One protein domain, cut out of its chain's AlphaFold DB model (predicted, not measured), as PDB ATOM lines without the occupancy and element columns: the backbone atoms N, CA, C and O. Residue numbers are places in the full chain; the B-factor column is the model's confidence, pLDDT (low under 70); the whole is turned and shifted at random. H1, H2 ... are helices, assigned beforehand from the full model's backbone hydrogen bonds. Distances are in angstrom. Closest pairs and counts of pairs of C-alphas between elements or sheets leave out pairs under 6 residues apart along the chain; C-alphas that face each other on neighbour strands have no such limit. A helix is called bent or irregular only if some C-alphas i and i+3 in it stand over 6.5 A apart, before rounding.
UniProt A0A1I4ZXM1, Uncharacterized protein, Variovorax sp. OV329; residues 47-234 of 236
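Overview. This is residues 47 to 234 of the 236 residues of an uncharacterized protein of Variovorax sp. OV329 (UniProt A0A1I4ZXM1). An up-and-down bundle of five long helices in which H8 runs through the core, between the pair H1 and H3 on one side and the pair H4 and H7 on the other; residues 47 to 60 of H1 stick out as an arm that lengthens the rod-shaped whole. The short helices H2, H5 and H6 lie toward the end away from this arm. The printed part has 188 residues, with eight named helices, H1 to H8 in chain order, and no named strand: all helix. It is only just loose, close to compact, with a radius of gyration of the C-alphas of 19.7 A and spans of 74 by 35 by 28 A.

Arrangement. H1, residues 47 to 82, touches H3, residues 100 to 122, with residues 73 to 81 alone, at a shallow tilt of 16 degrees, opposite ways; the closest C-alphas are those of Val 81 and Leu 104, 5.4 A apart. H8, residues 211 to 233, is the hub, touching five helices. It touches H1 through residues 76 to 80 of H1 alone, the closest C-alphas being those of Met 80 and Gly 226, 6.2 A apart. H8 touches H4, residues 127 to 151, at a shallow tilt of 31 degrees, the same way, with the C-alphas of Ala 131 and Ala 218 closest at 5.0 A. H7, residues 175 to 205, forms a hairpin with H8, at 29 degrees; their closest C-alphas, of Ala 197 and Ser 217, are 5.2 A apart. H4 and H7 touch at 22 degrees, opposite ways, closest at Phe 132 and Ala 197, whose C-alphas are 5.0 A apart. H1 is apart from H4 and H7. H5, residues 158 to 162, touches H7, with the C-alphas of Leu 160 and Asn 179 closest at 7.1 A. H6, residues 164 to 169, is close to H7 but not clearly touching, at 7.3 A between the C-alphas of Val 166 and Val 182. H2, residues 84 to 89, is near H3. Every O i to N i+4 pair is within hydrogen-bond range in H1, H2, H3, H4, H6 and H8; H7 has 25 of 27, and H5 has 0 of 1, with 1 of 2 O i to N i+3 pairs within range.

Along the chain. H1 begins at C-alpha 47 (246.090, 152.791, 201.003) and is 51.6 A long. H7 is 45.8 A long and irregular, with C-alphas 176 and 179 7.6 A apart; H4 is 36.2 A long. H3 and H8 are each 32.9 A long, and H8 ends at C-alpha 233 (191.806, 144.022, 223.064).

Size, cuts and confidence. The C-alphas of Asp 47 and Pro 174 are the two farthest apart, at 74.7 A. The printed part has no cut and no long link. Its mean pLDDT is 82.2, and no printed residue is under 70.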
ATOM      1  N   ASP A  47     247.022 153.916 201.089       84.44
ATOM      2  CA  ASP A  47     246.090 152.791 201.003       84.44
ATOM      3  C   ASP A  47     245.712 152.263 202.398       84.44
ATOM      4  O   ASP A  47     244.547 151.945 202.652       84.44
ATOM      5  N   GLU A  48     246.664 152.226 203.334       87.12
ATOM      6  CA  GLU A  48     246.427 151.818 204.723       87.12
ATOM      7  C   GLU A  48     245.530 152.824 205.472       87.12
ATOM      8  O   GLU A  48     244.597 152.434 206.184       87.12
ATOM      9  N   GLU A  49     245.750 154.128 205.271       87.12
ATOM     10  CA  GLU A  49     244.890 155.189 205.807       87.12
ATOM     11  C   GLU A  49     243.488 155.157 205.186       87.12
ATOM     12  O   GLU A  49     242.495 155.262 205.912       87.12
ATOM     13  N   ALA A  50     243.376 154.933 203.873       82.81
ATOM     14  CA  ALA A  50     242.096 154.805 203.181       82.81
ATOM     15  C   ALA A  50     241.300 153.578 203.664       82.81
ATOM     16  O   ALA A  50     240.090 153.671 203.885       82.81
ATOM     17  N   GLN A  51     241.964 152.441 203.899       82.19
ATOM     18  CA  GLN A  51     241.327 151.256 204.482       82.19
ATOM     19  C   GLN A  51     240.869 151.499 205.923       82.19
ATOM     20  O   GLN A  51     239.746 151.126 206.273       82.19
ATOM     21  N   LYS A  52     241.687 152.167 206.750       85.00
ATOM     22  CA  LYS A  52     241.290 152.562 208.112       85.00
ATOM     23  C   LYS A  52     240.073 153.480 208.105       85.00
ATOM     24  O   LYS A  52     239.141 153.240 208.868       85.00
ATOM     25  N   GLN A  53     240.045 154.486 207.231       83.31
ATOM     26  CA  GLN A  53     238.900 155.391 207.101       83.31
ATOM     27  C   GLN A  53     237.642 154.658 206.628       83.31
ATOM     28  O   GLN A  53     236.562 154.886 207.171       83.31
ATOM     29  N   LYS A  54     237.768 153.741 205.662       83.56
ATOM     30  CA  LYS A  54     236.638 152.943 205.175       83.56
ATOM     31  C   LYS A  54     236.069 152.040 206.271       83.56
ATOM     32  O   LYS A  54     234.860 152.037 206.476       83.56
ATOM     33  N   LYS A  55     236.933 151.349 207.019       83.00
ATOM     34  CA  LYS A  55     236.520 150.490 208.136       83.00
ATOM     35  C   LYS A  55     235.863 151.295 209.262       83.00
ATOM     36  O   LYS A  55     234.801 150.911 209.737       83.00
ATOM     37  N   ALA A  56     236.435 152.444 209.631       81.69
ATOM     38  CA  ALA A  56     235.848 153.336 210.632       81.69
ATOM     39  C   ALA A  56     234.474 153.874 210.195       81.69
ATOM     40  O   ALA A  56     233.552 153.960 211.004       81.69
ATOM     41  N   LYS A  57     234.312 154.193 208.905       80.06
ATOM     42  CA  LYS A  57     233.028 154.620 208.338       80.06
ATOM     43  C   LYS A  57     231.987 153.497 208.365       80.06
ATOM     44  O   LYS A  57     230.861 153.741 208.785       80.06
ATOM     45  N   GLU A  58     232.359 152.276 207.981       79.00
ATOM     46  CA  GLU A  58     231.474 151.101 208.035       79.00
ATOM     47  C   GLU A  58     231.049 150.764 209.477       79.00
ATOM     48  O   GLU A  58     229.877 150.478 209.732       79.00
ATOM     49  N   GLU A  59     231.970 150.851 210.443       77.69
ATOM     50  CA  GLU A  59     231.672 150.649 211.866       77.69
ATOM     51  C   GLU A  59     230.719 151.728 212.410       77.69
ATOM     52  O   GLU A  59     229.753 151.400 213.107       77.69
ATOM     53  N   ALA A  60     230.927 152.998 212.041       75.56
ATOM     54  CA  ALA A  60     230.058 154.105 212.432       75.56
ATOM     55  C   ALA A  60     228.648 153.994 211.822       75.56
ATOM     56  O   ALA A  60     227.652 154.164 212.530       75.56
ATOM     57  N   GLU A  61     228.537 153.650 210.534       75.31
ATOM     58  CA  GLU A  61     227.249 153.420 209.863       75.31
ATOM     59  C   GLU A  61     226.500 152.222 210.473       75.31
ATOM     60  O   GLU A  61     225.290 152.295 210.708       75.31
ATOM     61  N   SER A  62     227.213 151.142 210.816       73.31
ATOM     62  CA  SER A  62     226.635 149.983 211.508       73.31
ATOM     63  C   SER A  62     226.111 150.344 212.904       73.31
ATOM     64  O   SER A  62     225.011 149.929 213.283       73.31
ATOM     65  N   ALA A  63     226.866 151.132 213.673       76.69
ATOM     66  CA  ALA A  63     226.458 151.584 215.001       76.69
ATOM     67  C   ALA A  63     225.222 152.497 214.937       76.69
ATOM     68  O   ALA A  63     224.266 152.295 215.691       76.69
ATOM     69  N   ALA A  64     225.193 153.438 213.989       74.25
ATOM     70  CA  ALA A  64     224.049 154.315 213.771       74.25
ATOM     71  C   ALA A  64     222.788 153.529 213.373       74.25
ATOM     72  O   ALA A  64     221.702 153.816 213.878       74.25
ATOM     73  N   ALA A  65     222.910 152.510 212.517       70.00
ATOM     74  CA  ALA A  65     221.782 151.664 212.126       70.00
ATOM     75  C   ALA A  65     221.202 150.873 213.313       70.00
ATOM     76  O   ALA A  65     219.982 150.806 213.474       70.00
ATOM     77  N   LYS A  66     222.061 150.318 214.179       77.31
ATOM     78  CA  LYS A  66     221.644 149.601 215.400       77.31
ATOM     79  C   LYS A  66     220.922 150.520 216.384       77.31
ATOM     80  O   LYS A  66     219.907 150.125 216.953       77.31
ATOM     81  N   PHE A  67     221.421 151.742 216.567       79.75
ATOM     82  CA  PHE A  67     220.791 152.721 217.449       79.75
ATOM     83  C   PHE A  67     219.401 153.129 216.947       79.75
ATOM     84  O   PHE A  67     218.435 153.054 217.703       79.75
ATOM     85  N   HIS A  68     219.270 153.478 215.662       74.69
ATOM     86  CA  HIS A  68     217.972 153.812 215.066       74.69
ATOM     87  C   HIS A  68     216.969 152.661 215.173       74.69
ATOM     88  O   HIS A  68     215.809 152.889 215.510       74.69
ATOM     89  N   LEU A  69     217.423 151.425 214.953       75.62
ATOM     90  CA  LEU A  69     216.599 150.235 215.126       75.62
ATOM     91  C   LEU A  69     216.081 150.102 216.560       75.62
ATOM     92  O   LEU A  69     214.892 149.873 216.769       75.62
ATOM     93  N   LEU A  70     216.962 150.267 217.548       81.88
ATOM     94  CA  LEU A  70     216.608 150.155 218.960       81.88
ATOM     95  C   LEU A  70     215.603 151.238 219.374       81.88
ATOM     96  O   LEU A  70     214.613 150.933 220.035       81.88
ATOM     97  N   VAL A  71     215.804 152.479 218.920       81.88
ATOM     98  CA  VAL A  71     214.857 153.582 219.142       81.88
ATOM     99  C   VAL A  71     213.511 153.301 218.474       81.88
ATOM    100  O   VAL A  71     212.474 153.486 219.107       81.88
ATOM    101  N   ALA A  72     213.502 152.812 217.231       76.50
ATOM    102  CA  ALA A  72     212.270 152.470 216.523       76.50
ATOM    103  C   ALA A  72     211.492 151.349 217.224       76.50
ATOM    104  O   ALA A  72     210.276 151.449 217.365       76.50
ATOM    105  N   MET A  73     212.180 150.313 217.713       82.38
ATOM    106  CA  MET A  73     211.550 149.228 218.469       82.38
ATOM    107  C   MET A  73     210.969 149.729 219.791       82.38
ATOM    108  O   MET A  73     209.814 149.442 220.088       82.38
ATOM    109  N   LEU A  74     211.714 150.538 220.549       85.44
ATOM    110  CA  LEU A  74     211.208 151.139 221.787       85.44
ATOM    111  C   LEU A  74     209.986 152.029 221.540       85.44
ATOM    112  O   LEU A  74     209.001 151.929 222.271       85.44
ATOM    113  N   ALA A  75     210.028 152.868 220.503       81.00
ATOM    114  CA  ALA A  75     208.905 153.715 220.120       81.00
ATOM    115  C   ALA A  75     207.681 152.876 219.729       81.00
ATOM    116  O   ALA A  75     206.582 153.141 220.214       81.00
ATOM    117  N   LEU A  76     207.871 151.824 218.927       80.25
ATOM    118  CA  LEU A  76     206.804 150.894 218.564       80.25
ATOM    119  C   LEU A  76     206.230 150.190 219.798       80.25
ATOM    120  O   LEU A  76     205.017 150.086 219.915       80.25
ATOM    121  N   GLY A  77     207.068 149.752 220.739       83.81
ATOM    122  CA  GLY A  77     206.622 149.118 221.980       83.81
ATOM    123  C   GLY A  77     205.811 150.063 222.863       83.81
ATOM    124  O   GLY A  77     204.749 149.688 223.355       83.81
ATOM    125  N   LEU A  78     206.258 151.312 223.012       84.56
ATOM    126  CA  LEU A  78     205.518 152.354 223.727       84.56
ATOM    127  C   LEU A  78     204.158 152.627 223.078       84.56
ATOM    128  O   LEU A  78     203.137 152.652 223.764       84.56
ATOM    129  N   VAL A  79     204.134 152.785 221.756       81.75
ATOM    130  CA  VAL A  79     202.905 153.057 221.005       81.75
ATOM    131  C   VAL A  79     201.965 151.853 221.022       81.75
ATOM    132  O   VAL A  79     200.775 152.008 221.248       81.75
ATOM    133  N   MET A  80     202.466 150.642 220.817       80.94
ATOM    134  CA  MET A  80     201.616 149.462 220.708       80.94
ATOM    135  C   MET A  80     201.097 149.008 222.073       80.94
ATOM    136  O   MET A  80     199.912 148.723 222.214       80.94
ATOM    137  N   VAL A  81     201.967 148.947 223.085       84.62
ATOM    138  CA  VAL A  81     201.617 148.396 224.398       84.62
ATOM    139  C   VAL A  81     200.979 149.454 225.285       84.62
ATOM    140  O   VAL A  81     199.955 149.181 225.899       84.62
ATOM    141  N   TYR A  82     201.556 150.654 225.368       82.69
ATOM    142  CA  TYR A  82     201.139 151.631 226.373       82.69
ATOM    143  C   TYR A  82     200.108 152.630 225.869       82.69
ATOM    144  O   TYR A  82     199.253 152.991 226.665       82.69
ATOM    145  N   LEU A  83     200.130 153.053 224.599       82.94
ATOM    146  CA  LEU A  83     199.192 154.059 224.065       82.94
ATOM    147  C   LEU A  83     197.698 153.714 224.227       82.94
ATOM    148  O   LEU A  83     196.924 154.642 224.480       82.94
ATOM    149  N   PRO A  84     197.256 152.442 224.149       82.00
ATOM    150  CA  PRO A  84     195.845 152.119 224.338       82.00
ATOM    151  C   PRO A  84     195.305 152.529 225.719       82.00
ATOM    152  O   PRO A  84     194.181 153.016 225.821       82.00
ATOM    153  N   TYR A  85     196.103 152.414 226.784       83.94
ATOM    154  CA  TYR A  85     195.680 152.714 228.159       83.94
ATOM    155  C   TYR A  85     195.316 154.192 228.415       83.94
ATOM    156  O   TYR A  85     194.215 154.449 228.902       83.94
ATOM    157  N   PRO A  86     196.165 155.191 228.093       84.75
ATOM    158  CA  PRO A  86     195.808 156.596 228.226       84.75
ATOM    159  C   PRO A  86     194.722 157.020 227.231       84.75
ATOM    160  O   PRO A  86     194.002 157.971 227.531       84.75
ATOM    161  N   MET A  87     194.583 156.352 226.077       82.56
ATOM    162  CA  MET A  87     193.451 156.585 225.171       82.56
ATOM    163  C   MET A  87     192.137 156.115 225.799       82.56
ATOM    164  O   MET A  87     191.164 156.867 225.803       82.56
ATOM    165  N   ALA A  88     192.121 154.926 226.407       82.31
ATOM    166  CA  ALA A  88     190.956 154.411 227.121       82.31
ATOM    167  C   ALA A  88     190.610 155.279 228.342       82.31
ATOM    168  O   ALA A  88     189.448 155.611 228.554       82.31
ATOM    169  N   ALA A  89     191.614 155.738 229.099       82.81
ATOM    170  CA  ALA A  89     191.414 156.636 230.240       82.81
ATOM    171  C   ALA A  89     190.813 158.002 229.848       82.81
ATOM    172  O   ALA A  89     190.130 158.625 230.657       82.81
ATOM    173  N   ARG A  90     191.051 158.466 228.613       85.50
ATOM    174  CA  ARG A  90     190.468 159.698 228.050       85.50
ATOM    175  C   ARG A  90     189.150 159.476 227.300       85.50
ATOM    176  O   ARG A  90     188.592 160.438 226.782       85.50
ATOM    177  N   GLY A  91     188.660 158.238 227.224       78.06
ATOM    178  CA  GLY A  91     187.438 157.888 226.496       78.06
ATOM    179  C   GLY A  91     187.580 157.868 224.969       78.06
ATOM    180  O   GLY A  91     186.571 157.828 224.276       78.06
ATOM    181  N   TRP A  92     188.807 157.892 224.439       77.69
ATOM    182  CA  TRP A  92     189.093 157.802 222.994       77.69
ATOM    183  C   TRP A  92     189.216 156.358 222.494       77.69
ATOM    184  O   TRP A  92     189.307 156.103 221.300       77.69
ATOM    185  N   ALA A  93     189.285 155.402 223.414       77.75
ATOM    186  CA  ALA A  93     189.316 153.977 223.128       77.75
ATOM    187  C   ALA A  93     188.323 153.269 224.061       77.75
ATOM    188  O   ALA A  93     187.987 153.807 225.123       77.75
ATOM    189  N   PRO A  94     187.836 152.075 223.689       76.44
ATOM    190  CA  PRO A  94     186.882 151.361 224.512       76.44
ATOM    191  C   PRO A  94     187.595 150.831 225.768       76.44
ATOM    192  O   PRO A  94     188.830 150.754 225.795       76.44
ATOM    193  N   PRO A  95     186.853 150.437 226.818       80.56
ATOM    194  CA  PRO A  95     187.452 149.779 227.970       80.56
ATOM    195  C   PRO A  95     188.288 148.586 227.504       80.56
ATOM    196  O   PRO A  95     187.883 147.846 226.610       80.56
ATOM    197  N   ILE A  96     189.464 148.407 228.091       82.50
ATOM    198  CA  ILE A  96     190.416 147.389 227.652       82.50
ATOM    199  C   ILE A  96     190.302 146.163 228.570       82.50
ATOM    200  O   ILE A  96     190.100 146.296 229.778       82.50
ATOM    201  N   HIS A  97     190.422 144.953 228.015       81.81
ATOM    202  CA  HIS A  97     190.474 143.725 228.815       81.81
ATOM    203  C   HIS A  97     191.660 143.705 229.798       81.81
ATOM    204  O   HIS A  97     192.762 144.122 229.459       81.81
ATOM    205  N   GLU A  98     191.487 143.110 230.982       81.12
ATOM    206  CA  GLU A  98     192.558 142.985 231.994       81.12
ATOM    207  C   GLU A  98     193.778 142.195 231.487       81.12
ATOM    208  O   GLU A  98     194.912 142.471 231.866       81.12
ATOM    209  N   LYS A  99     193.559 141.238 230.574       83.19
ATOM    210  CA  LYS A  99     194.621 140.427 229.952       83.19
ATOM    211  C   LYS A  99     195.210 141.047 228.678       83.19
ATOM    212  O   LYS A  99     196.083 140.444 228.058       83.19
ATOM    213  N   SER A 100     194.755 142.233 228.279       82.81
ATOM    214  CA  SER A 100     195.220 142.922 227.065       82.81
ATOM    215  C   SER A 100     196.721 143.183 227.064       82.81
ATOM    216  O   SER A 100     197.348 143.058 226.017       82.81
ATOM    217  N   LEU A 101     197.311 143.478 228.229       85.00
ATOM    218  CA  LEU A 101     198.748 143.698 228.367       85.00
ATOM    219  C   LEU A 101     199.538 142.488 227.874       85.00
ATOM    220  O   LEU A 101     200.516 142.656 227.159       85.00
ATOM    221  N   PHE A 102     199.083 141.275 228.201       85.12
ATOM    222  CA  PHE A 102     199.726 140.043 227.751       85.12
ATOM    223  C   PHE A 102     199.602 139.856 226.239       85.12
ATOM    224  O   PHE A 102     200.581 139.495 225.594       85.12
ATOM    225  N   VAL A 103     198.427 140.137 225.666       84.94
ATOM    226  CA  VAL A 103     198.195 140.031 224.215       84.94
ATOM    227  C   VAL A 103     199.073 141.032 223.458       84.94
ATOM    228  O   VAL A 103     199.768 140.658 222.516       84.94
ATOM    229  N   LEU A 104     199.104 142.288 223.911       85.44
ATOM    230  CA  LEU A 104     199.925 143.357 223.342       85.44
ATOM    231  C   LEU A 104     201.421 143.074 223.491       85.44
ATOM    232  O   LEU A 104     202.172 143.250 222.537       85.44
ATOM    233  N   ALA A 105     201.856 142.605 224.663       85.50
ATOM    234  CA  ALA A 105     203.249 142.251 224.912       85.50
ATOM    235  C   ALA A 105     203.696 141.066 224.049       85.50
ATOM    236  O   ALA A 105     204.800 141.092 223.512       85.50
ATOM    237  N   LEU A 106     202.841 140.052 223.867       87.25
ATOM    238  CA  LEU A 106     203.133 138.911 223.001       87.25
ATOM    239  C   LEU A 106     203.218 139.330 221.528       87.25
ATOM    240  O   LEU A 106     204.142 138.926 220.823       87.25
ATOM    241  N   ALA A 107     202.296 140.180 221.073       84.44
ATOM    242  CA  ALA A 107     202.323 140.718 219.719       84.44
ATOM    243  C   ALA A 107     203.572 141.590 219.482       84.44
ATOM    244  O   ALA A 107     204.265 141.425 218.476       84.44
ATOM    245  N   TYR A 108     203.929 142.443 220.448       85.69
ATOM    246  CA  TYR A 108     205.166 143.223 220.418       85.69
ATOM    247  C   TYR A 108     206.417 142.332 220.421       85.69
ATOM    248  O   TYR A 108     207.336 142.566 219.637       85.69
ATOM    249  N   ALA A 109     206.445 141.265 221.225       86.50
ATOM    250  CA  ALA A 109     207.538 140.296 221.205       86.50
ATOM    251  C   ALA A 109     207.699 139.671 219.811       86.50
ATOM    252  O   ALA A 109     208.817 139.594 219.305       86.50
ATOM    253  N   GLY A 110     206.596 139.315 219.142       85.88
ATOM    254  CA  GLY A 110     206.609 138.853 217.751       85.88
ATOM    255  C   GLY A 110     207.260 139.854 216.788       85.88
ATOM    256  O   GLY A 110     208.080 139.463 215.953       85.88
ATOM    257  N   PHE A 111     206.977 141.153 216.940       83.56
ATOM    258  CA  PHE A 111     207.627 142.209 216.158       83.56
ATOM    259  C   PHE A 111     209.124 142.328 216.437       83.56
ATOM    260  O   PHE A 111     209.912 142.443 215.492       83.56
ATOM    261  N   VAL A 112     209.532 142.256 217.704       86.25
ATOM    262  CA  VAL A 112     210.947 142.270 218.095       86.25
ATOM    263  C   VAL A 112     211.675 141.067 217.496       86.25
ATOM    264  O   VAL A 112     212.721 141.244 216.875       86.25
ATOM    265  N   PHE A 113     211.101 139.864 217.589       87.44
ATOM    266  CA  PHE A 113     211.673 138.652 216.997       87.44
ATOM    267  C   PHE A 113     211.797 138.753 215.476       87.44
ATOM    268  O   PHE A 113     212.881 138.523 214.939       87.44
ATOM    269  N   LYS A 114     210.729 139.161 214.774       84.81
ATOM    270  CA  LYS A 114     210.762 139.388 213.318       84.81
ATOM    271  C   LYS A 114     211.881 140.358 212.937       84.81
ATOM    272  O   LYS A 114     212.633 140.111 211.992       84.81
ATOM    273  N   THR A 115     211.999 141.455 213.677       82.62
ATOM    274  CA  THR A 115     212.982 142.505 213.405       82.62
ATOM    275  C   THR A 115     214.406 142.026 213.681       82.62
ATOM    276  O   THR A 115     215.292 142.263 212.863       82.62
ATOM    277  N   ALA A 116     214.623 141.289 214.773       83.25
ATOM    278  CA  ALA A 116     215.914 140.700 215.115       83.25
ATOM    279  C   ALA A 116     216.378 139.686 214.059       83.25
ATOM    280  O   ALA A 116     217.507 139.778 213.585       83.25
ATOM    281  N   ILE A 117     215.497 138.772 213.630       85.81
ATOM    282  CA  ILE A 117     215.791 137.800 212.562       85.81
ATOM    283  C   ILE A 117     216.139 138.528 211.260       85.81
ATOM    284  O   ILE A 117     217.132 138.203 210.613       85.81
ATOM    285  N   THR A 118     215.358 139.548 210.897       79.81
ATOM    286  CA  THR A 118     215.610 140.343 209.688       79.81
ATOM    287  C   THR A 118     216.970 141.035 209.750       79.81
ATOM    288  O   THR A 118     217.739 140.962 208.797       79.81
ATOM    289  N   PHE A 119     217.295 141.662 210.884       79.25
ATOM    290  CA  PHE A 119     218.569 142.347 211.080       79.25
ATOM    291  C   PHE A 119     219.763 141.383 211.024       79.25
ATOM    292  O   PHE A 119     220.769 141.698 210.390       79.25
ATOM    293  N   LEU A 120     219.637 140.199 211.631       82.31
ATOM    294  CA  LEU A 120     220.652 139.144 211.566       82.31
ATOM    295  C   LEU A 120     220.863 138.634 210.134       82.31
ATOM    296  O   LEU A 120     221.995 138.356 209.752       82.31
ATOM    297  N   ALA A 121     219.797 138.541 209.338       82.25
ATOM    298  CA  ALA A 121     219.867 138.050 207.965       82.25
ATOM    299  C   ALA A 121     220.457 139.070 206.975       82.25
ATOM    300  O   ALA A 121     221.137 138.677 206.030       82.25
ATOM    301  N   THR A 122     220.193 140.370 207.148       77.44
ATOM    302  CA  THR A 122     220.560 141.392 206.148       77.44
ATOM    303  C   THR A 122     221.712 142.301 206.563       77.44
ATOM    304  O   THR A 122     222.231 143.023 205.712       77.44
ATOM    305  N   ALA A 123     222.074 142.339 207.852       71.50
ATOM    306  CA  ALA A 123     223.015 143.291 208.459       71.50
ATOM    307  C   ALA A 123     222.713 144.783 208.173       71.50
ATOM    308  O   ALA A 123     223.519 145.662 208.481       71.50
ATOM    309  N   LYS A 124     221.548 145.081 207.586       72.19
ATOM    310  CA  LYS A 124     221.106 146.413 207.167       72.19
ATOM    311  C   LYS A 124     219.631 146.568 207.495       72.19
ATOM    312  O   LYS A 124     218.796 145.813 206.990       72.19
ATOM    313  N   PHE A 125     219.313 147.566 208.314       70.44
ATOM    314  CA  PHE A 125     217.929 147.934 208.576       70.44
ATOM    315  C   PHE A 125     217.420 148.868 207.478       70.44
ATOM    316  O   PHE A 125     218.034 149.894 207.191       70.44
ATOM    317  N   ARG A 126     216.299 148.496 206.858       75.19
ATOM    318  CA  ARG A 126     215.656 149.250 205.779       75.19
ATOM    319  C   ARG A 126     214.277 149.696 206.239       75.19
ATOM    320  O   ARG A 126     213.372 148.868 206.356       75.19
ATOM    321  N   TYR A 127     214.135 150.986 206.524       72.81
ATOM    322  CA  TYR A 127     212.916 151.565 207.096       72.81
ATOM    323  C   TYR A 127     211.701 151.378 206.187       72.81
ATOM    324  O   TYR A 127     210.630 151.003 206.655       72.81
ATOM    325  N   GLU A 128     211.877 151.585 204.886       77.88
ATOM    326  CA  GLU A 128     210.839 151.428 203.871       77.88
ATOM    327  C   GLU A 128     210.302 149.995 203.825       77.88
ATOM    328  O   GLU A 128     209.092 149.773 203.811       77.88
ATOM    329  N   LYS A 129     211.204 149.010 203.902       81.62
ATOM    330  CA  LYS A 129     210.840 147.593 203.889       81.62
ATOM    331  C   LYS A 129     210.147 147.194 205.187       81.62
ATOM    332  O   LYS A 129     209.170 146.458 205.155       81.62
ATOM    333  N   HIS A 130     210.616 147.713 206.319       79.75
ATOM    334  CA  HIS A 130     209.994 147.465 207.613       79.75
ATOM    335  C   HIS A 130     208.571 148.039 207.694       79.75
ATOM    336  O   HIS A 130     207.659 147.346 208.138       79.75
ATOM    337  N   ALA A 131     208.355 149.271 207.223       78.81
ATOM    338  CA  ALA A 131     207.026 149.877 207.162       78.81
ATOM    339  C   ALA A 131     206.075 149.079 206.253       78.81
ATOM    340  O   ALA A 131     204.940 148.801 206.635       78.81
ATOM    341  N   PHE A 132     206.552 148.644 205.085       83.81
ATOM    342  CA  PHE A 132     205.796 147.769 204.188       83.81
ATOM    343  C   PHE A 132     205.419 146.431 204.842       83.81
ATOM    344  O   PHE A 132     204.258 146.024 204.816       83.81
ATOM    345  N   ASP A 133     206.379 145.784 205.497       84.25
ATOM    346  CA  ASP A 133     206.194 144.528 206.223       84.25
ATOM    347  C   ASP A 133     205.165 144.633 207.362       84.25
ATOM    348  O   ASP A 133     204.497 143.646 207.683       84.25
ATOM    349  N   MET A 134     205.065 145.804 207.995       81.81
ATOM    350  CA  MET A 134     204.052 146.115 209.004       81.81
ATOM    351  C   MET A 134     202.670 146.257 208.366       81.81
ATOM    352  O   MET A 134     201.721 145.629 208.833       81.81
ATOM    353  N   CYS A 135     202.562 147.011 207.265       85.31
ATOM    354  CA  CYS A 135     201.310 147.158 206.522       85.31
ATOM    355  C   CYS A 135     200.762 145.803 206.052       85.31
ATOM    356  O   CYS A 135     199.585 145.526 206.276       85.31
ATOM    357  N   ILE A 136     201.613 144.929 205.493       87.62
ATOM    358  CA  ILE A 136     201.207 143.572 205.088       87.62
ATOM    359  C   ILE A 136     200.679 142.775 206.276       87.62
ATOM    360  O   ILE A 136     199.656 142.101 206.158       87.62
ATOM    361  N   MET A 137     201.379 142.817 207.412       86.50
ATOM    362  CA  MET A 137     200.967 142.051 208.585       86.50
ATOM    363  C   MET A 137     199.594 142.505 209.079       86.50
ATOM    364  O   MET A 137     198.734 141.666 209.339       86.50
ATOM    365  N   VAL A 138     199.374 143.818 209.163       86.81
ATOM    366  CA  VAL A 138     198.075 144.360 209.566       86.81
ATOM    367  C   VAL A 138     196.997 144.021 208.551       86.81
ATOM    368  O   VAL A 138     195.904 143.645 208.952       86.81
ATOM    369  N   PHE A 139     197.292 144.100 207.256       87.88
ATOM    370  CA  PHE A 139     196.346 143.720 206.212       87.88
ATOM    371  C   PHE A 139     195.926 142.249 206.329       87.88
ATOM    372  O   PHE A 139     194.735 141.947 206.355       87.88
ATOM    373  N   GLY A 140     196.885 141.330 206.492       87.31
ATOM    374  CA  GLY A 140     196.592 139.914 206.717       87.31
ATOM    375  C   GLY A 140     195.805 139.666 208.010       87.31
ATOM    376  O   GLY A 140     194.852 138.888 208.013       87.31
ATOM    377  N   GLY A 141     196.150 140.369 209.092       87.19
ATOM    378  CA  GLY A 141     195.419 140.316 210.359       87.19
ATOM    379  C   GLY A 141     193.990 140.853 210.247       87.19
ATOM    380  O   GLY A 141     193.062 140.237 210.763       87.19
ATOM    381  N   ALA A 142     193.795 141.957 209.524       88.44
ATOM    382  CA  ALA A 142     192.488 142.548 209.262       88.44
ATOM    383  C   ALA A 142     191.609 141.615 208.422       88.44
ATOM    384  O   ALA A 142     190.446 141.424 208.770       88.44
ATOM    385  N   ILE A 143     192.172 140.961 207.395       90.12
ATOM    386  CA  ILE A 143     191.475 139.911 206.639       90.12
ATOM    387  C   ILE A 143     191.059 138.777 207.573       90.12
ATOM    388  O   ILE A 143     189.907 138.363 207.528       90.12
ATOM    389  N   ALA A 144     191.955 138.292 208.438       88.88
ATOM    390  CA  ALA A 144     191.628 137.212 209.365       88.88
ATOM    391  C   ALA A 144     190.488 137.601 210.323       88.88
ATOM    392  O   ALA A 144     189.546 136.830 210.495       88.88
ATOM    393  N   CYS A 145     190.524 138.810 210.897       88.62
ATOM    394  CA  CYS A 145     189.441 139.337 211.731       88.62
ATOM    395  C   CYS A 145     188.128 139.472 210.947       88.62
ATOM    396  O   CYS A 145     187.076 139.072 211.440       88.62
ATOM    397  N   LEU A 146     188.185 139.994 209.719       89.56
ATOM    398  CA  LEU A 146     187.020 140.121 208.852       89.56
ATOM    399  C   LEU A 146     186.428 138.747 208.520       89.56
ATOM    400  O   LEU A 146     185.224 138.561 208.644       89.56
ATOM    401  N   SER A 147     187.259 137.767 208.159       88.75
ATOM    402  CA  SER A 147     186.825 136.392 207.910       88.75
ATOM    403  C   SER A 147     186.174 135.781 209.148       88.75
ATOM    404  O   SER A 147     185.080 135.237 209.038       88.75
ATOM    405  N   LEU A 148     186.783 135.922 210.330       88.56
ATOM    406  CA  LEU A 148     186.192 135.446 211.584       88.56
ATOM    407  C   LEU A 148     184.812 136.063 211.834       88.56
ATOM    408  O   LEU A 148     183.895 135.348 212.219       88.56
ATOM    409  N   GLN A 149     184.647 137.360 211.571       88.88
ATOM    410  CA  GLN A 149     183.359 138.024 211.745       88.88
ATOM    411  C   GLN A 149     182.315 137.589 210.705       88.88
ATOM    412  O   GLN A 149     181.138 137.514 211.038       88.88
ATOM    413  N   VAL A 150     182.723 137.305 209.463       88.81
ATOM    414  CA  VAL A 150     181.823 136.825 208.396       88.81
ATOM    415  C   VAL A 150     181.319 135.409 208.674       88.81
ATOM    416  O   VAL A 150     180.169 135.106 208.375       88.81
ATOM    417  N   PHE A 151     182.168 134.540 209.227       89.50
ATOM    418  CA  PHE A 151     181.819 133.144 209.517       89.50
ATOM    419  C   PHE A 151     181.208 132.927 210.906       89.50
ATOM    420  O   PHE A 151     180.819 131.806 211.226       89.50
ATOM    421  N   SER A 152     181.145 133.965 211.737       86.25
ATOM    422  CA  SER A 152     180.583 133.882 213.080       86.25
ATOM    423  C   SER A 152     179.153 134.405 213.097       86.25
ATOM    424  O   SER A 152     178.896 135.541 212.704       86.25
ATOM    425  N   ASP A 153     178.239 133.607 213.647       81.62
ATOM    426  CA  ASP A 153     176.863 134.036 213.932       81.62
ATOM    427  C   ASP A 153     176.797 135.037 215.100       81.62
ATOM    428  O   ASP A 153     175.822 135.773 215.259       81.62
ATOM    429  N   ALA A 154     177.841 135.064 215.933       82.81
ATOM    430  CA  ALA A 154     177.993 136.001 217.036       82.81
ATOM    431  C   ALA A 154     178.903 137.175 216.658       82.81
ATOM    432  O   ALA A 154     179.806 137.063 215.823       82.81
ATOM    433  N   ASP A 155     178.707 138.300 217.339       82.38
ATOM    434  CA  ASP A 155     179.638 139.417 217.270       82.38
ATOM    435  C   ASP A 155     180.961 139.040 217.958       82.38
ATOM    436  O   ASP A 155     181.009 138.844 219.174       82.38
ATOM    437  N   VAL A 156     182.029 138.901 217.167       83.56
ATOM    438  CA  VAL A 156     183.362 138.510 217.648       83.56
ATOM    439  C   VAL A 156     184.104 139.722 218.212       83.56
ATOM    440  O   VAL A 156     184.987 139.571 219.056       83.56
ATOM    441  N   PHE A 157     183.724 140.933 217.789       85.25
ATOM    442  CA  PHE A 157     184.401 142.180 218.147       85.25
ATOM    443  C   PHE A 157     183.441 143.243 218.715       85.25
ATOM    444  O   PHE A 157     183.461 144.399 218.280       85.25
ATOM    445  N   PRO A 158     182.640 142.916 219.748       80.38
ATOM    446  CA  PRO A 158     181.620 143.820 220.294       80.38
ATOM    447  C   PRO A 158     182.200 145.118 220.876       80.38
ATOM    448  O   PRO A 158     181.530 146.151 220.913       80.38
ATOM    449  N   GLY A 159     183.468 145.102 221.300       81.56
ATOM    450  CA  GLY A 159     184.153 146.278 221.832       81.56
ATOM    451  C   GLY A 159     184.461 147.364 220.791       81.56
ATOM    452  O   GLY A 159     184.666 148.515 221.175       81.56
ATOM    453  N   LEU A 160     184.461 147.050 219.487       81.06
ATOM    454  CA  LEU A 160     184.775 148.023 218.428       81.06
ATOM    455  C   LEU A 160     183.735 149.143 218.326       81.06
ATOM    456  O   LEU A 160     184.091 150.303 218.122       81.06
ATOM    457  N   LEU A 161     182.455 148.823 218.526       83.56
ATOM    458  CA  LEU A 161     181.361 149.799 218.449       83.56
ATOM    459  C   LEU A 161     181.280 150.721 219.667       83.56
ATOM    460  O   LEU A 161     180.476 151.647 219.677       83.56
ATOM    461  N   LYS A 162     182.098 150.488 220.697       81.00
ATOM    462  CA  LYS A 162     182.192 151.375 221.862       81.00
ATOM    463  C   LYS A 162     183.146 152.546 221.645       81.00
ATOM    464  O   LYS A 162     183.209 153.429 222.494       81.00
ATOM    465  N   ILE A 163     183.879 152.560 220.532       79.25
ATOM    466  CA  ILE A 163     184.725 153.688 220.144       79.25
ATOM    467  C   ILE A 163     183.808 154.784 219.586       79.25
ATOM    468  O   ILE A 163     183.143 154.525 218.579       79.25
ATOM    469  N   PRO A 164     183.738 155.983 220.194       78.56
ATOM    470  CA  PRO A 164     182.788 157.025 219.798       78.56
ATOM    471  C   PRO A 164     182.852 157.389 218.310       78.56
ATOM    472  O   PRO A 164     181.822 157.550 217.658       78.56
ATOM    473  N   GLU A 165     184.056 157.462 217.752       79.25
ATOM    474  CA  GLU A 165     184.312 157.803 216.354       79.25
ATOM    475  C   GLU A 165     183.799 156.707 215.412       79.25
ATOM    476  O   GLU A 165     183.193 156.992 214.380       79.25
ATOM    477  N   VAL A 166     183.991 155.444 215.795       79.81
ATOM    478  CA  VAL A 166     183.530 154.276 215.035       79.81
ATOM    479  C   VAL A 166     182.012 154.140 215.131       79.81
ATOM    480  O   VAL A 166     181.341 153.909 214.122       79.81
ATOM    481  N   ALA A 167     181.455 154.336 216.326       79.88
ATOM    482  CA  ALA A 167     180.019 154.345 216.573       79.88
ATOM    483  C   ALA A 167     179.326 155.442 215.756       79.88
ATOM    484  O   ALA A 167     178.307 155.187 215.117       79.88
ATOM    485  N   GLY A 168     179.910 156.644 215.726       81.06
ATOM    486  CA  GLY A 168     179.436 157.767 214.923       81.06
ATOM    487  C   GLY A 168     179.492 157.477 213.425       81.06
ATOM    488  O   GLY A 168     178.492 157.646 212.729       81.06
ATOM    489  N   ALA A 169     180.626 156.969 212.930       81.44
ATOM    490  CA  ALA A 169     180.815 156.664 211.509       81.44
ATOM    491  C   ALA A 169     179.895 155.543 210.995       81.44
ATOM    492  O   ALA A 169     179.549 155.515 209.816       81.44
ATOM    493  N   THR A 170     179.472 154.629 211.872       84.44
ATOM    494  CA  THR A 170     178.621 153.477 211.520       84.44
ATOM    495  C   THR A 170     177.167 153.619 211.972       84.44
ATOM    496  O   THR A 170     176.366 152.704 211.774       84.44
ATOM    497  N   ALA A 171     176.781 154.769 212.534       82.12
ATOM    498  CA  ALA A 171     175.461 154.982 213.128       82.12
ATOM    499  C   ALA A 171     174.300 154.732 212.149       82.12
ATOM    500  O   ALA A 171     173.257 154.212 212.545       82.12
ATOM    501  N   GLN A 172     174.493 155.057 210.868       83.88
ATOM    502  CA  GLN A 172     173.478 154.894 209.821       83.88
ATOM    503  C   GLN A 172     173.384 153.461 209.273       83.88
ATOM    504  O   GLN A 172     172.471 153.154 208.509       83.88
ATOM    505  N   MET A 173     174.307 152.573 209.647       83.94
ATOM    506  CA  MET A 173     174.318 151.194 209.169       83.94
ATOM    507  C   MET A 173     173.449 150.288 210.058       83.94
ATOM    508  O   MET A 173     173.402 150.496 211.281       83.94
ATOM    509  N   PRO A 174     172.807 149.247 209.482       82.88
ATOM    510  CA  PRO A 174     172.123 148.212 210.255       82.88
ATOM    511  C   PRO A 174     173.062 147.597 211.294       82.88
ATOM    512  O   PRO A 174     174.209 147.292 210.968       82.88
ATOM    513  N   SER A 175     172.586 147.395 212.526       76.06
ATOM    514  CA  SER A 175     173.399 146.909 213.657       76.06
ATOM    515  C   SER A 175     174.165 145.623 213.337       76.06
ATOM    516  O   SER A 175     175.346 145.535 213.660       76.06
ATOM    517  N   ALA A 176     173.529 144.692 212.620       73.12
ATOM    518  CA  ALA A 176     174.126 143.426 212.188       73.12
ATOM    519  C   ALA A 176     175.370 143.594 211.292       73.12
ATOM    520  O   ALA A 176     176.233 142.726 211.263       73.12
ATOM    521  N   ASN A 177     175.496 144.727 210.590       83.00
ATOM    522  CA  ASN A 177     176.551 144.951 209.601       83.00
ATOM    523  C   ASN A 177     177.629 145.931 210.076       83.00
ATOM    524  O   ASN A 177     178.586 146.181 209.343       83.00
ATOM    525  N   ARG A 178     177.501 146.509 211.277       86.62
ATOM    526  CA  ARG A 178     178.412 147.574 211.722       86.62
ATOM    527  C   ARG A 178     179.844 147.073 211.863       86.62
ATOM    528  O   ARG A 178     180.734 147.658 211.261       86.62
ATOM    529  N   ASN A 179     180.075 145.956 212.552       85.88
ATOM    530  CA  ASN A 179     181.433 145.418 212.703       85.88
ATOM    531  C   ASN A 179     182.033 144.918 211.390       85.88
ATOM    532  O   ASN A 179     183.223 145.120 211.155       85.88
ATOM    533  N   LEU A 180     181.211 144.373 210.488       87.62
ATOM    534  CA  LEU A 180     181.647 144.048 209.128       87.62
ATOM    535  C   LEU A 180     182.118 145.295 208.373       87.62
ATOM    536  O   LEU A 180     183.147 145.248 207.705       87.62
ATOM    537  N   ALA A 181     181.417 146.421 208.509       87.50
ATOM    538  CA  ALA A 181     181.822 147.671 207.880       87.50
ATOM    539  C   ALA A 181     183.112 148.245 208.486       87.50
ATOM    540  O   ALA A 181     183.975 148.707 207.744       87.50
ATOM    541  N   VAL A 182     183.282 148.173 209.811       88.50
ATOM    542  CA  VAL A 182     184.510 148.620 210.494       88.50
ATOM    543  C   VAL A 182     185.708 147.775 210.070       88.50
ATOM    544  O   VAL A 182     186.728 148.318 209.650       88.50
ATOM    545  N   LEU A 183     185.584 146.448 210.133       89.06
ATOM    546  CA  LEU A 183     186.647 145.520 209.740       89.06
ATOM    547  C   LEU A 183     186.919 145.572 208.232       89.06
ATOM    548  O   LEU A 183     188.072 145.493 207.811       89.06
ATOM    549  N   GLY A 184     185.884 145.774 207.416       89.19
ATOM    550  CA  GLY A 184     186.009 146.019 205.981       89.19
ATOM    551  C   GLY A 184     186.762 147.316 205.687       89.19
ATOM    552  O   GLY A 184     187.687 147.321 204.880       89.19
ATOM    553  N   GLY A 185     186.442 148.398 206.402       88.62
ATOM    554  CA  GLY A 185     187.159 149.669 206.326       88.62
ATOM    555  C   GLY A 185     188.620 149.545 206.758       88.62
ATOM    556  O   GLY A 185     189.506 150.040 206.065       88.62
ATOM    557  N   LEU A 186     188.894 148.816 207.846       88.38
ATOM    558  CA  LEU A 186     190.254 148.503 208.292       88.38
ATOM    559  C   LEU A 186     191.022 147.694 207.234       88.38
ATOM    560  O   LEU A 186     192.185 147.987 206.952       88.38
ATOM    561  N   THR A 187     190.369 146.712 206.614       90.44
ATOM    562  CA  THR A 187     190.950 145.876 205.551       90.44
ATOM    563  C   THR A 187     191.269 146.704 204.304       90.44
ATOM    564  O   THR A 187     192.376 146.630 203.779       90.44
ATOM    565  N   LEU A 188     190.341 147.551 203.852       90.94
ATOM    566  CA  LEU A 188     190.557 148.430 202.699       90.94
ATOM    567  C   LEU A 188     191.630 149.487 202.984       90.94
ATOM    568  O   LEU A 188     192.505 149.719 202.154       90.94
ATOM    569  N   GLY A 189     191.604 150.095 204.170       88.31
ATOM    570  CA  GLY A 189     192.599 151.078 204.591       88.31
ATOM    571  C   GLY A 189     194.007 150.485 204.660       88.31
ATOM    572  O   GLY A 189     194.947 151.061 204.114       88.31
ATOM    573  N   SER A 190     194.149 149.300 205.262       89.00
ATOM    574  CA  SER A 190     195.434 148.596 205.347       89.00
ATOM    575  C   SER A 190     195.930 148.095 203.985       89.00
ATOM    576  O   SER A 190     197.135 148.143 203.728       89.00
ATOM    577  N   LEU A 191     195.035 147.710 203.067       90.75
ATOM    578  CA  LEU A 191     195.391 147.412 201.677       90.75
ATOM    579  C   LEU A 191     195.963 148.645 200.967       90.75
ATOM    580  O   LEU A 191     197.048 148.574 200.394       90.75
ATOM    581  N   LEU A 192     195.267 149.784 201.033       89.62
ATOM    582  CA  LEU A 192     195.738 151.031 200.423       89.62
ATOM    583  C   LEU A 192     197.091 151.454 201.006       89.62
ATOM    584  O   LEU A 192     198.010 151.772 200.254       89.62
ATOM    585  N   ALA A 193     197.256 151.382 202.328       86.81
ATOM    586  CA  ALA A 193     198.532 151.659 202.985       86.81
ATOM    587  C   ALA A 193     199.649 150.707 202.535       86.81
ATOM    588  O   ALA A 193     200.784 151.140 202.346       86.81
ATOM    589  N   THR A 194     199.334 149.429 202.316       88.25
ATOM    590  CA  THR A 194     200.278 148.448 201.765       88.25
ATOM    591  C   THR A 194     200.697 148.821 200.344       88.25
ATOM    592  O   THR A 194     201.884 148.767 200.028       88.25
ATOM    593  N   ILE A 195     199.758 149.259 199.499       88.44
ATOM    594  CA  ILE A 195     200.049 149.727 198.135       88.44
ATOM    595  C   ILE A 195     200.964 150.958 198.174       88.44
ATOM    596  O   ILE A 195     201.980 150.981 197.481       88.44
ATOM    597  N   PHE A 196     200.671 151.953 199.017       84.94
ATOM    598  CA  PHE A 196     201.531 153.133 199.163       84.94
ATOM    599  C   PHE A 196     202.930 152.781 199.678       84.94
ATOM    600  O   PHE A 196     203.925 153.256 199.129       84.94
ATOM    601  N   ALA A 197     203.023 151.898 200.674       85.62
ATOM    602  CA  ALA A 197     204.306 151.428 201.181       85.62
ATOM    603  C   ALA A 197     205.096 150.652 200.110       85.62
ATOM    604  O   ALA A 197     206.312 150.809 200.017       85.62
ATOM    605  N   CYS A 198     204.415 149.878 199.256       86.19
ATOM    606  CA  CYS A 198     205.022 149.185 198.117       86.19
ATOM    607  C   CYS A 198     205.658 150.171 197.127       86.19
ATOM    608  O   CYS A 198     206.815 150.004 196.742       86.19
ATOM    609  N   VAL A 199     204.940 151.244 196.776       84.38
ATOM    610  CA  VAL A 199     205.475 152.325 195.932       84.38
ATOM    611  C   VAL A 199     206.698 152.967 196.595       84.38
ATOM    612  O   VAL A 199     207.715 153.175 195.934       84.38
ATOM    613  N   GLY A 200     206.646 153.216 197.908       81.75
ATOM    614  CA  GLY A 200     207.783 153.718 198.682       81.75
ATOM    615  C   GLY A 200     209.021 152.824 198.559       81.75
ATOM    616  O   GLY A 200     210.089 153.300 198.170       81.75
ATOM    617  N   VAL A 201     208.867 151.516 198.782       84.50
ATOM    618  CA  VAL A 201     209.949 150.532 198.611       84.50
ATOM    619  C   VAL A 201     210.483 150.547 197.179       84.50
ATOM    620  O   VAL A 201     211.692 150.646 196.986       84.50
ATOM    621  N   GLN A 202     209.610 150.518 196.171       85.06
ATOM    622  CA  GLN A 202     210.019 150.519 194.766       85.06
ATOM    623  C   GLN A 202     210.829 151.772 194.401       85.06
ATOM    624  O   GLN A 202     211.849 151.672 193.722       85.06
ATOM    625  N   THR A 203     210.424 152.956 194.870       84.00
ATOM    626  CA  THR A 203     211.184 154.195 194.622       84.00
ATOM    627  C   THR A 203     212.562 154.186 195.285       84.00
ATOM    628  O   THR A 203     213.528 154.678 194.696       84.00
ATOM    629  N   ALA A 204     212.680 153.579 196.471       82.50
ATOM    630  CA  ALA A 204     213.956 153.405 197.155       82.50
ATOM    631  C   ALA A 204     214.884 152.429 196.410       82.50
ATOM    632  O   ALA A 204     216.065 152.733 196.248       82.50
ATOM    633  N   GLU A 205     214.358 151.313 195.892       83.69
ATOM    634  CA  GLU A 205     215.120 150.358 195.062       83.69
ATOM    635  C   GLU A 205     215.626 150.990 193.758       83.69
ATOM    636  O   GLU A 205     216.722 150.688 193.295       83.69
ATOM    637  N   LEU A 206     214.866 151.926 193.183       86.25
ATOM    638  CA  LEU A 206     215.268 152.696 191.999       86.25
ATOM    639  C   LEU A 206     216.297 153.805 192.305       86.25
ATOM    640  O   LEU A 206     216.598 154.622 191.432       86.25
ATOM    641  N   GLY A 207     216.818 153.874 193.533       82.25
ATOM    642  CA  GLY A 207     217.822 154.857 193.949       82.25
ATOM    643  C   GLY A 207     217.274 156.271 194.162       82.25
ATOM    644  O   GLY A 207     218.053 157.216 194.272       82.25
ATOM    645  N   LYS A 208     215.946 156.439 194.233       80.00
ATOM    646  CA  LYS A 208     215.274 157.724 194.484       80.00
ATOM    647  C   LYS A 208     214.418 157.649 195.757       80.00
ATOM    648  O   LYS A 208     213.200 157.831 195.678       80.00
ATOM    649  N   PRO A 209     215.014 157.358 196.931       74.62
ATOM    650  CA  PRO A 209     214.256 157.278 198.171       74.62
ATOM    651  C   PRO A 209     213.637 158.643 198.484       74.62
ATOM    652  O   PRO A 209     214.338 159.649 198.568       74.62
ATOM    653  N   SER A 210     212.318 158.673 198.669       77.31
ATOM    654  CA  SER A 210     211.614 159.857 199.158       77.31
ATOM    655  C   SER A 210     211.423 159.734 200.673       77.31
ATOM    656  O   SER A 210     210.640 158.887 201.119       77.31
ATOM    657  N   PRO A 211     212.098 160.568 201.489       74.38
ATOM    658  CA  PRO A 211     211.940 160.550 202.943       74.38
ATOM    659  C   PRO A 211     210.483 160.772 203.358       74.38
ATOM    660  O   PRO A 211     209.996 160.140 204.292       74.38
ATOM    661  N   THR A 212     209.771 161.620 202.611       75.44
ATOM    662  CA  THR A 212     208.359 161.931 202.833       75.44
ATOM    663  C   THR A 212     207.476 160.700 202.647       75.44
ATOM    664  O   THR A 212     206.639 160.423 203.501       75.44
ATOM    665  N   TRP A 213     207.687 159.913 201.585       72.88
ATOM    666  CA  TRP A 213     206.913 158.685 201.359       72.88
ATOM    667  C   TRP A 213     207.165 157.627 202.427       72.88
ATOM    668  O   TRP A 213     206.221 156.982 202.887       72.88
ATOM    669  N   ASN A 214     208.420 157.479 202.853       72.00
ATOM    670  CA  ASN A 214     208.788 156.538 203.906       72.00
ATOM    671  C   ASN A 214     208.167 156.934 205.249       72.00
ATOM    672  O   ASN A 214     207.627 156.078 205.946       72.00
ATOM    673  N   LEU A 215     208.188 158.227 205.586       75.25
ATOM    674  CA  LEU A 215     207.578 158.740 206.808       75.25
ATOM    675  C   LEU A 215     206.058 158.556 206.799       75.25
ATOM    676  O   LEU A 215     205.507 158.029 207.760       75.25
ATOM    677  N   ILE A 216     205.388 158.940 205.709       78.62
ATOM    678  CA  ILE A 216     203.935 158.783 205.565       78.62
ATOM    679  C   ILE A 216     203.547 157.307 205.699       78.62
ATOM    680  O   ILE A 216     202.674 156.971 206.497       78.62
ATOM    681  N   SER A 217     204.233 156.417 204.978       76.00
ATOM    682  CA  SER A 217     203.964 154.974 205.028       76.00
ATOM    683  C   SER A 217     204.186 154.405 206.429       76.00
ATOM    684  O   SER A 217     203.376 153.614 206.906       76.00
ATOM    685  N   ALA A 218     205.242 154.843 207.120       72.62
ATOM    686  CA  ALA A 218     205.499 154.448 208.498       72.62
ATOM    687  C   ALA A 218     204.385 154.923 209.441       72.62
ATOM    688  O   ALA A 218     203.897 154.126 210.239       72.62
ATOM    689  N   VAL A 219     203.939 156.177 209.340       80.44
ATOM    690  CA  VAL A 219     202.846 156.706 210.174       80.44
ATOM    691  C   VAL A 219     201.560 155.913 209.951       80.44
ATOM    692  O   VAL A 219     200.959 155.451 210.922       80.44
ATOM    693  N   PHE A 220     201.171 155.679 208.694       80.19
ATOM    694  CA  PHE A 220     199.998 154.860 208.385       80.19
ATOM    695  C   PHE A 220     200.131 153.442 208.938       80.19
ATOM    696  O   PHE A 220     199.195 152.959 209.571       80.19
ATOM    697  N   ALA A 221     201.291 152.800 208.779       77.12
ATOM    698  CA  ALA A 221     201.534 151.471 209.330       77.12
ATOM    699  C   ALA A 221     201.281 151.434 210.846       77.12
ATOM    700  O   ALA A 221     200.563 150.560 211.321       77.12
ATOM    701  N   HIS A 222     201.796 152.409 211.602       73.88
ATOM    702  CA  HIS A 222     201.608 152.462 213.055       73.88
ATOM    703  C   HIS A 222     200.150 152.726 213.449       73.88
ATOM    704  O   HIS A 222     199.658 152.104 214.391       73.88
ATOM    705  N   ILE A 223     199.441 153.592 212.717       81.81
ATOM    706  CA  ILE A 223     198.004 153.829 212.930       81.81
ATOM    707  C   ILE A 223     197.219 152.532 212.714       81.81
ATOM    708  O   ILE A 223     196.404 152.159 213.556       81.81
ATOM    709  N   PHE A 224     197.487 151.815 211.623       81.56
ATOM    710  CA  PHE A 224     196.799 150.566 211.308       81.56
ATOM    711  C   PHE A 224     197.153 149.443 212.291       81.56
ATOM    712  O   PHE A 224     196.255 148.716 212.712       81.56
ATOM    713  N   VAL A 225     198.413 149.338 212.731       79.00
ATOM    714  CA  VAL A 225     198.815 148.425 213.817       79.00
ATOM    715  C   VAL A 225     198.046 148.752 215.099       79.00
ATOM    716  O   VAL A 225     197.542 147.839 215.747       79.00
ATOM    717  N   GLY A 226     197.906 150.034 215.446       77.06
ATOM    718  CA  GLY A 226     197.129 150.476 216.604       77.06
ATOM    719  C   GLY A 226     195.644 150.125 216.491       77.06
ATOM    720  O   GLY A 226     195.070 149.574 217.426       77.06
ATOM    721  N   ALA A 227     195.029 150.372 215.332       78.62
ATOM    722  CA  ALA A 227     193.633 150.022 215.069       78.62
ATOM    723  C   ALA A 227     193.395 148.504 215.144       78.62
ATOM    724  O   ALA A 227     192.424 148.051 215.749       78.62
ATOM    725  N   TYR A 228     194.313 147.712 214.586       79.88
ATOM    726  CA  TYR A 228     194.289 146.256 214.689       79.88
ATOM    727  C   TYR A 228     194.452 145.778 216.137       79.88
ATOM    728  O   TYR A 228     193.681 144.946 216.605       79.88
ATOM    729  N   ALA A 229     195.405 146.344 216.882       80.44
ATOM    730  CA  ALA A 229     195.603 146.023 218.290       80.44
ATOM    731  C   ALA A 229     194.354 146.345 219.127       80.44
ATOM    732  O   ALA A 229     193.954 145.529 219.954       80.44
ATOM    733  N   LEU A 230     193.700 147.484 218.869       77.56
ATOM    734  CA  LEU A 230     192.430 147.849 219.497       77.56
ATOM    735  C   LEU A 230     191.330 146.830 219.192       77.56
ATOM    736  O   LEU A 230     190.633 146.424 220.118       77.56
ATOM    737  N   ALA A 231     191.218 146.365 217.945       78.12
ATOM    738  CA  ALA A 231     190.262 145.318 217.585       78.12
ATOM    739  C   ALA A 231     190.466 144.036 218.409       78.12
ATOM    740  O   ALA A 231     189.491 143.400 218.794       78.12
ATOM    741  N   LEU A 232     191.711 143.681 218.740       76.88
ATOM    742  CA  LEU A 232     192.018 142.479 219.524       76.88
ATOM    743  C   LEU A 232     191.750 142.610 221.032       76.88
ATOM    744  O   LEU A 232     191.539 141.597 221.695       76.88
ATOM    745  N   ILE A 233     191.821 143.819 221.600       80.75
ATOM    746  CA  ILE A 233     191.806 144.022 223.064       80.75
ATOM    747  C   ILE A 233     190.571 144.757 223.594       80.75
ATOM    748  O   ILE A 233     190.404 144.856 224.817       80.75
ATOM    749  N   ALA A 234     189.749 145.311 222.702       79.38
ATOM    750  CA  ALA A 234     188.553 146.058 223.057       79.38
ATOM    751  C   ALA A 234     187.562 145.176 223.824       79.38
ATOM    752  O   ALA A 234     187.193 144.092 223.375       79.38
TER     753      ALA A 234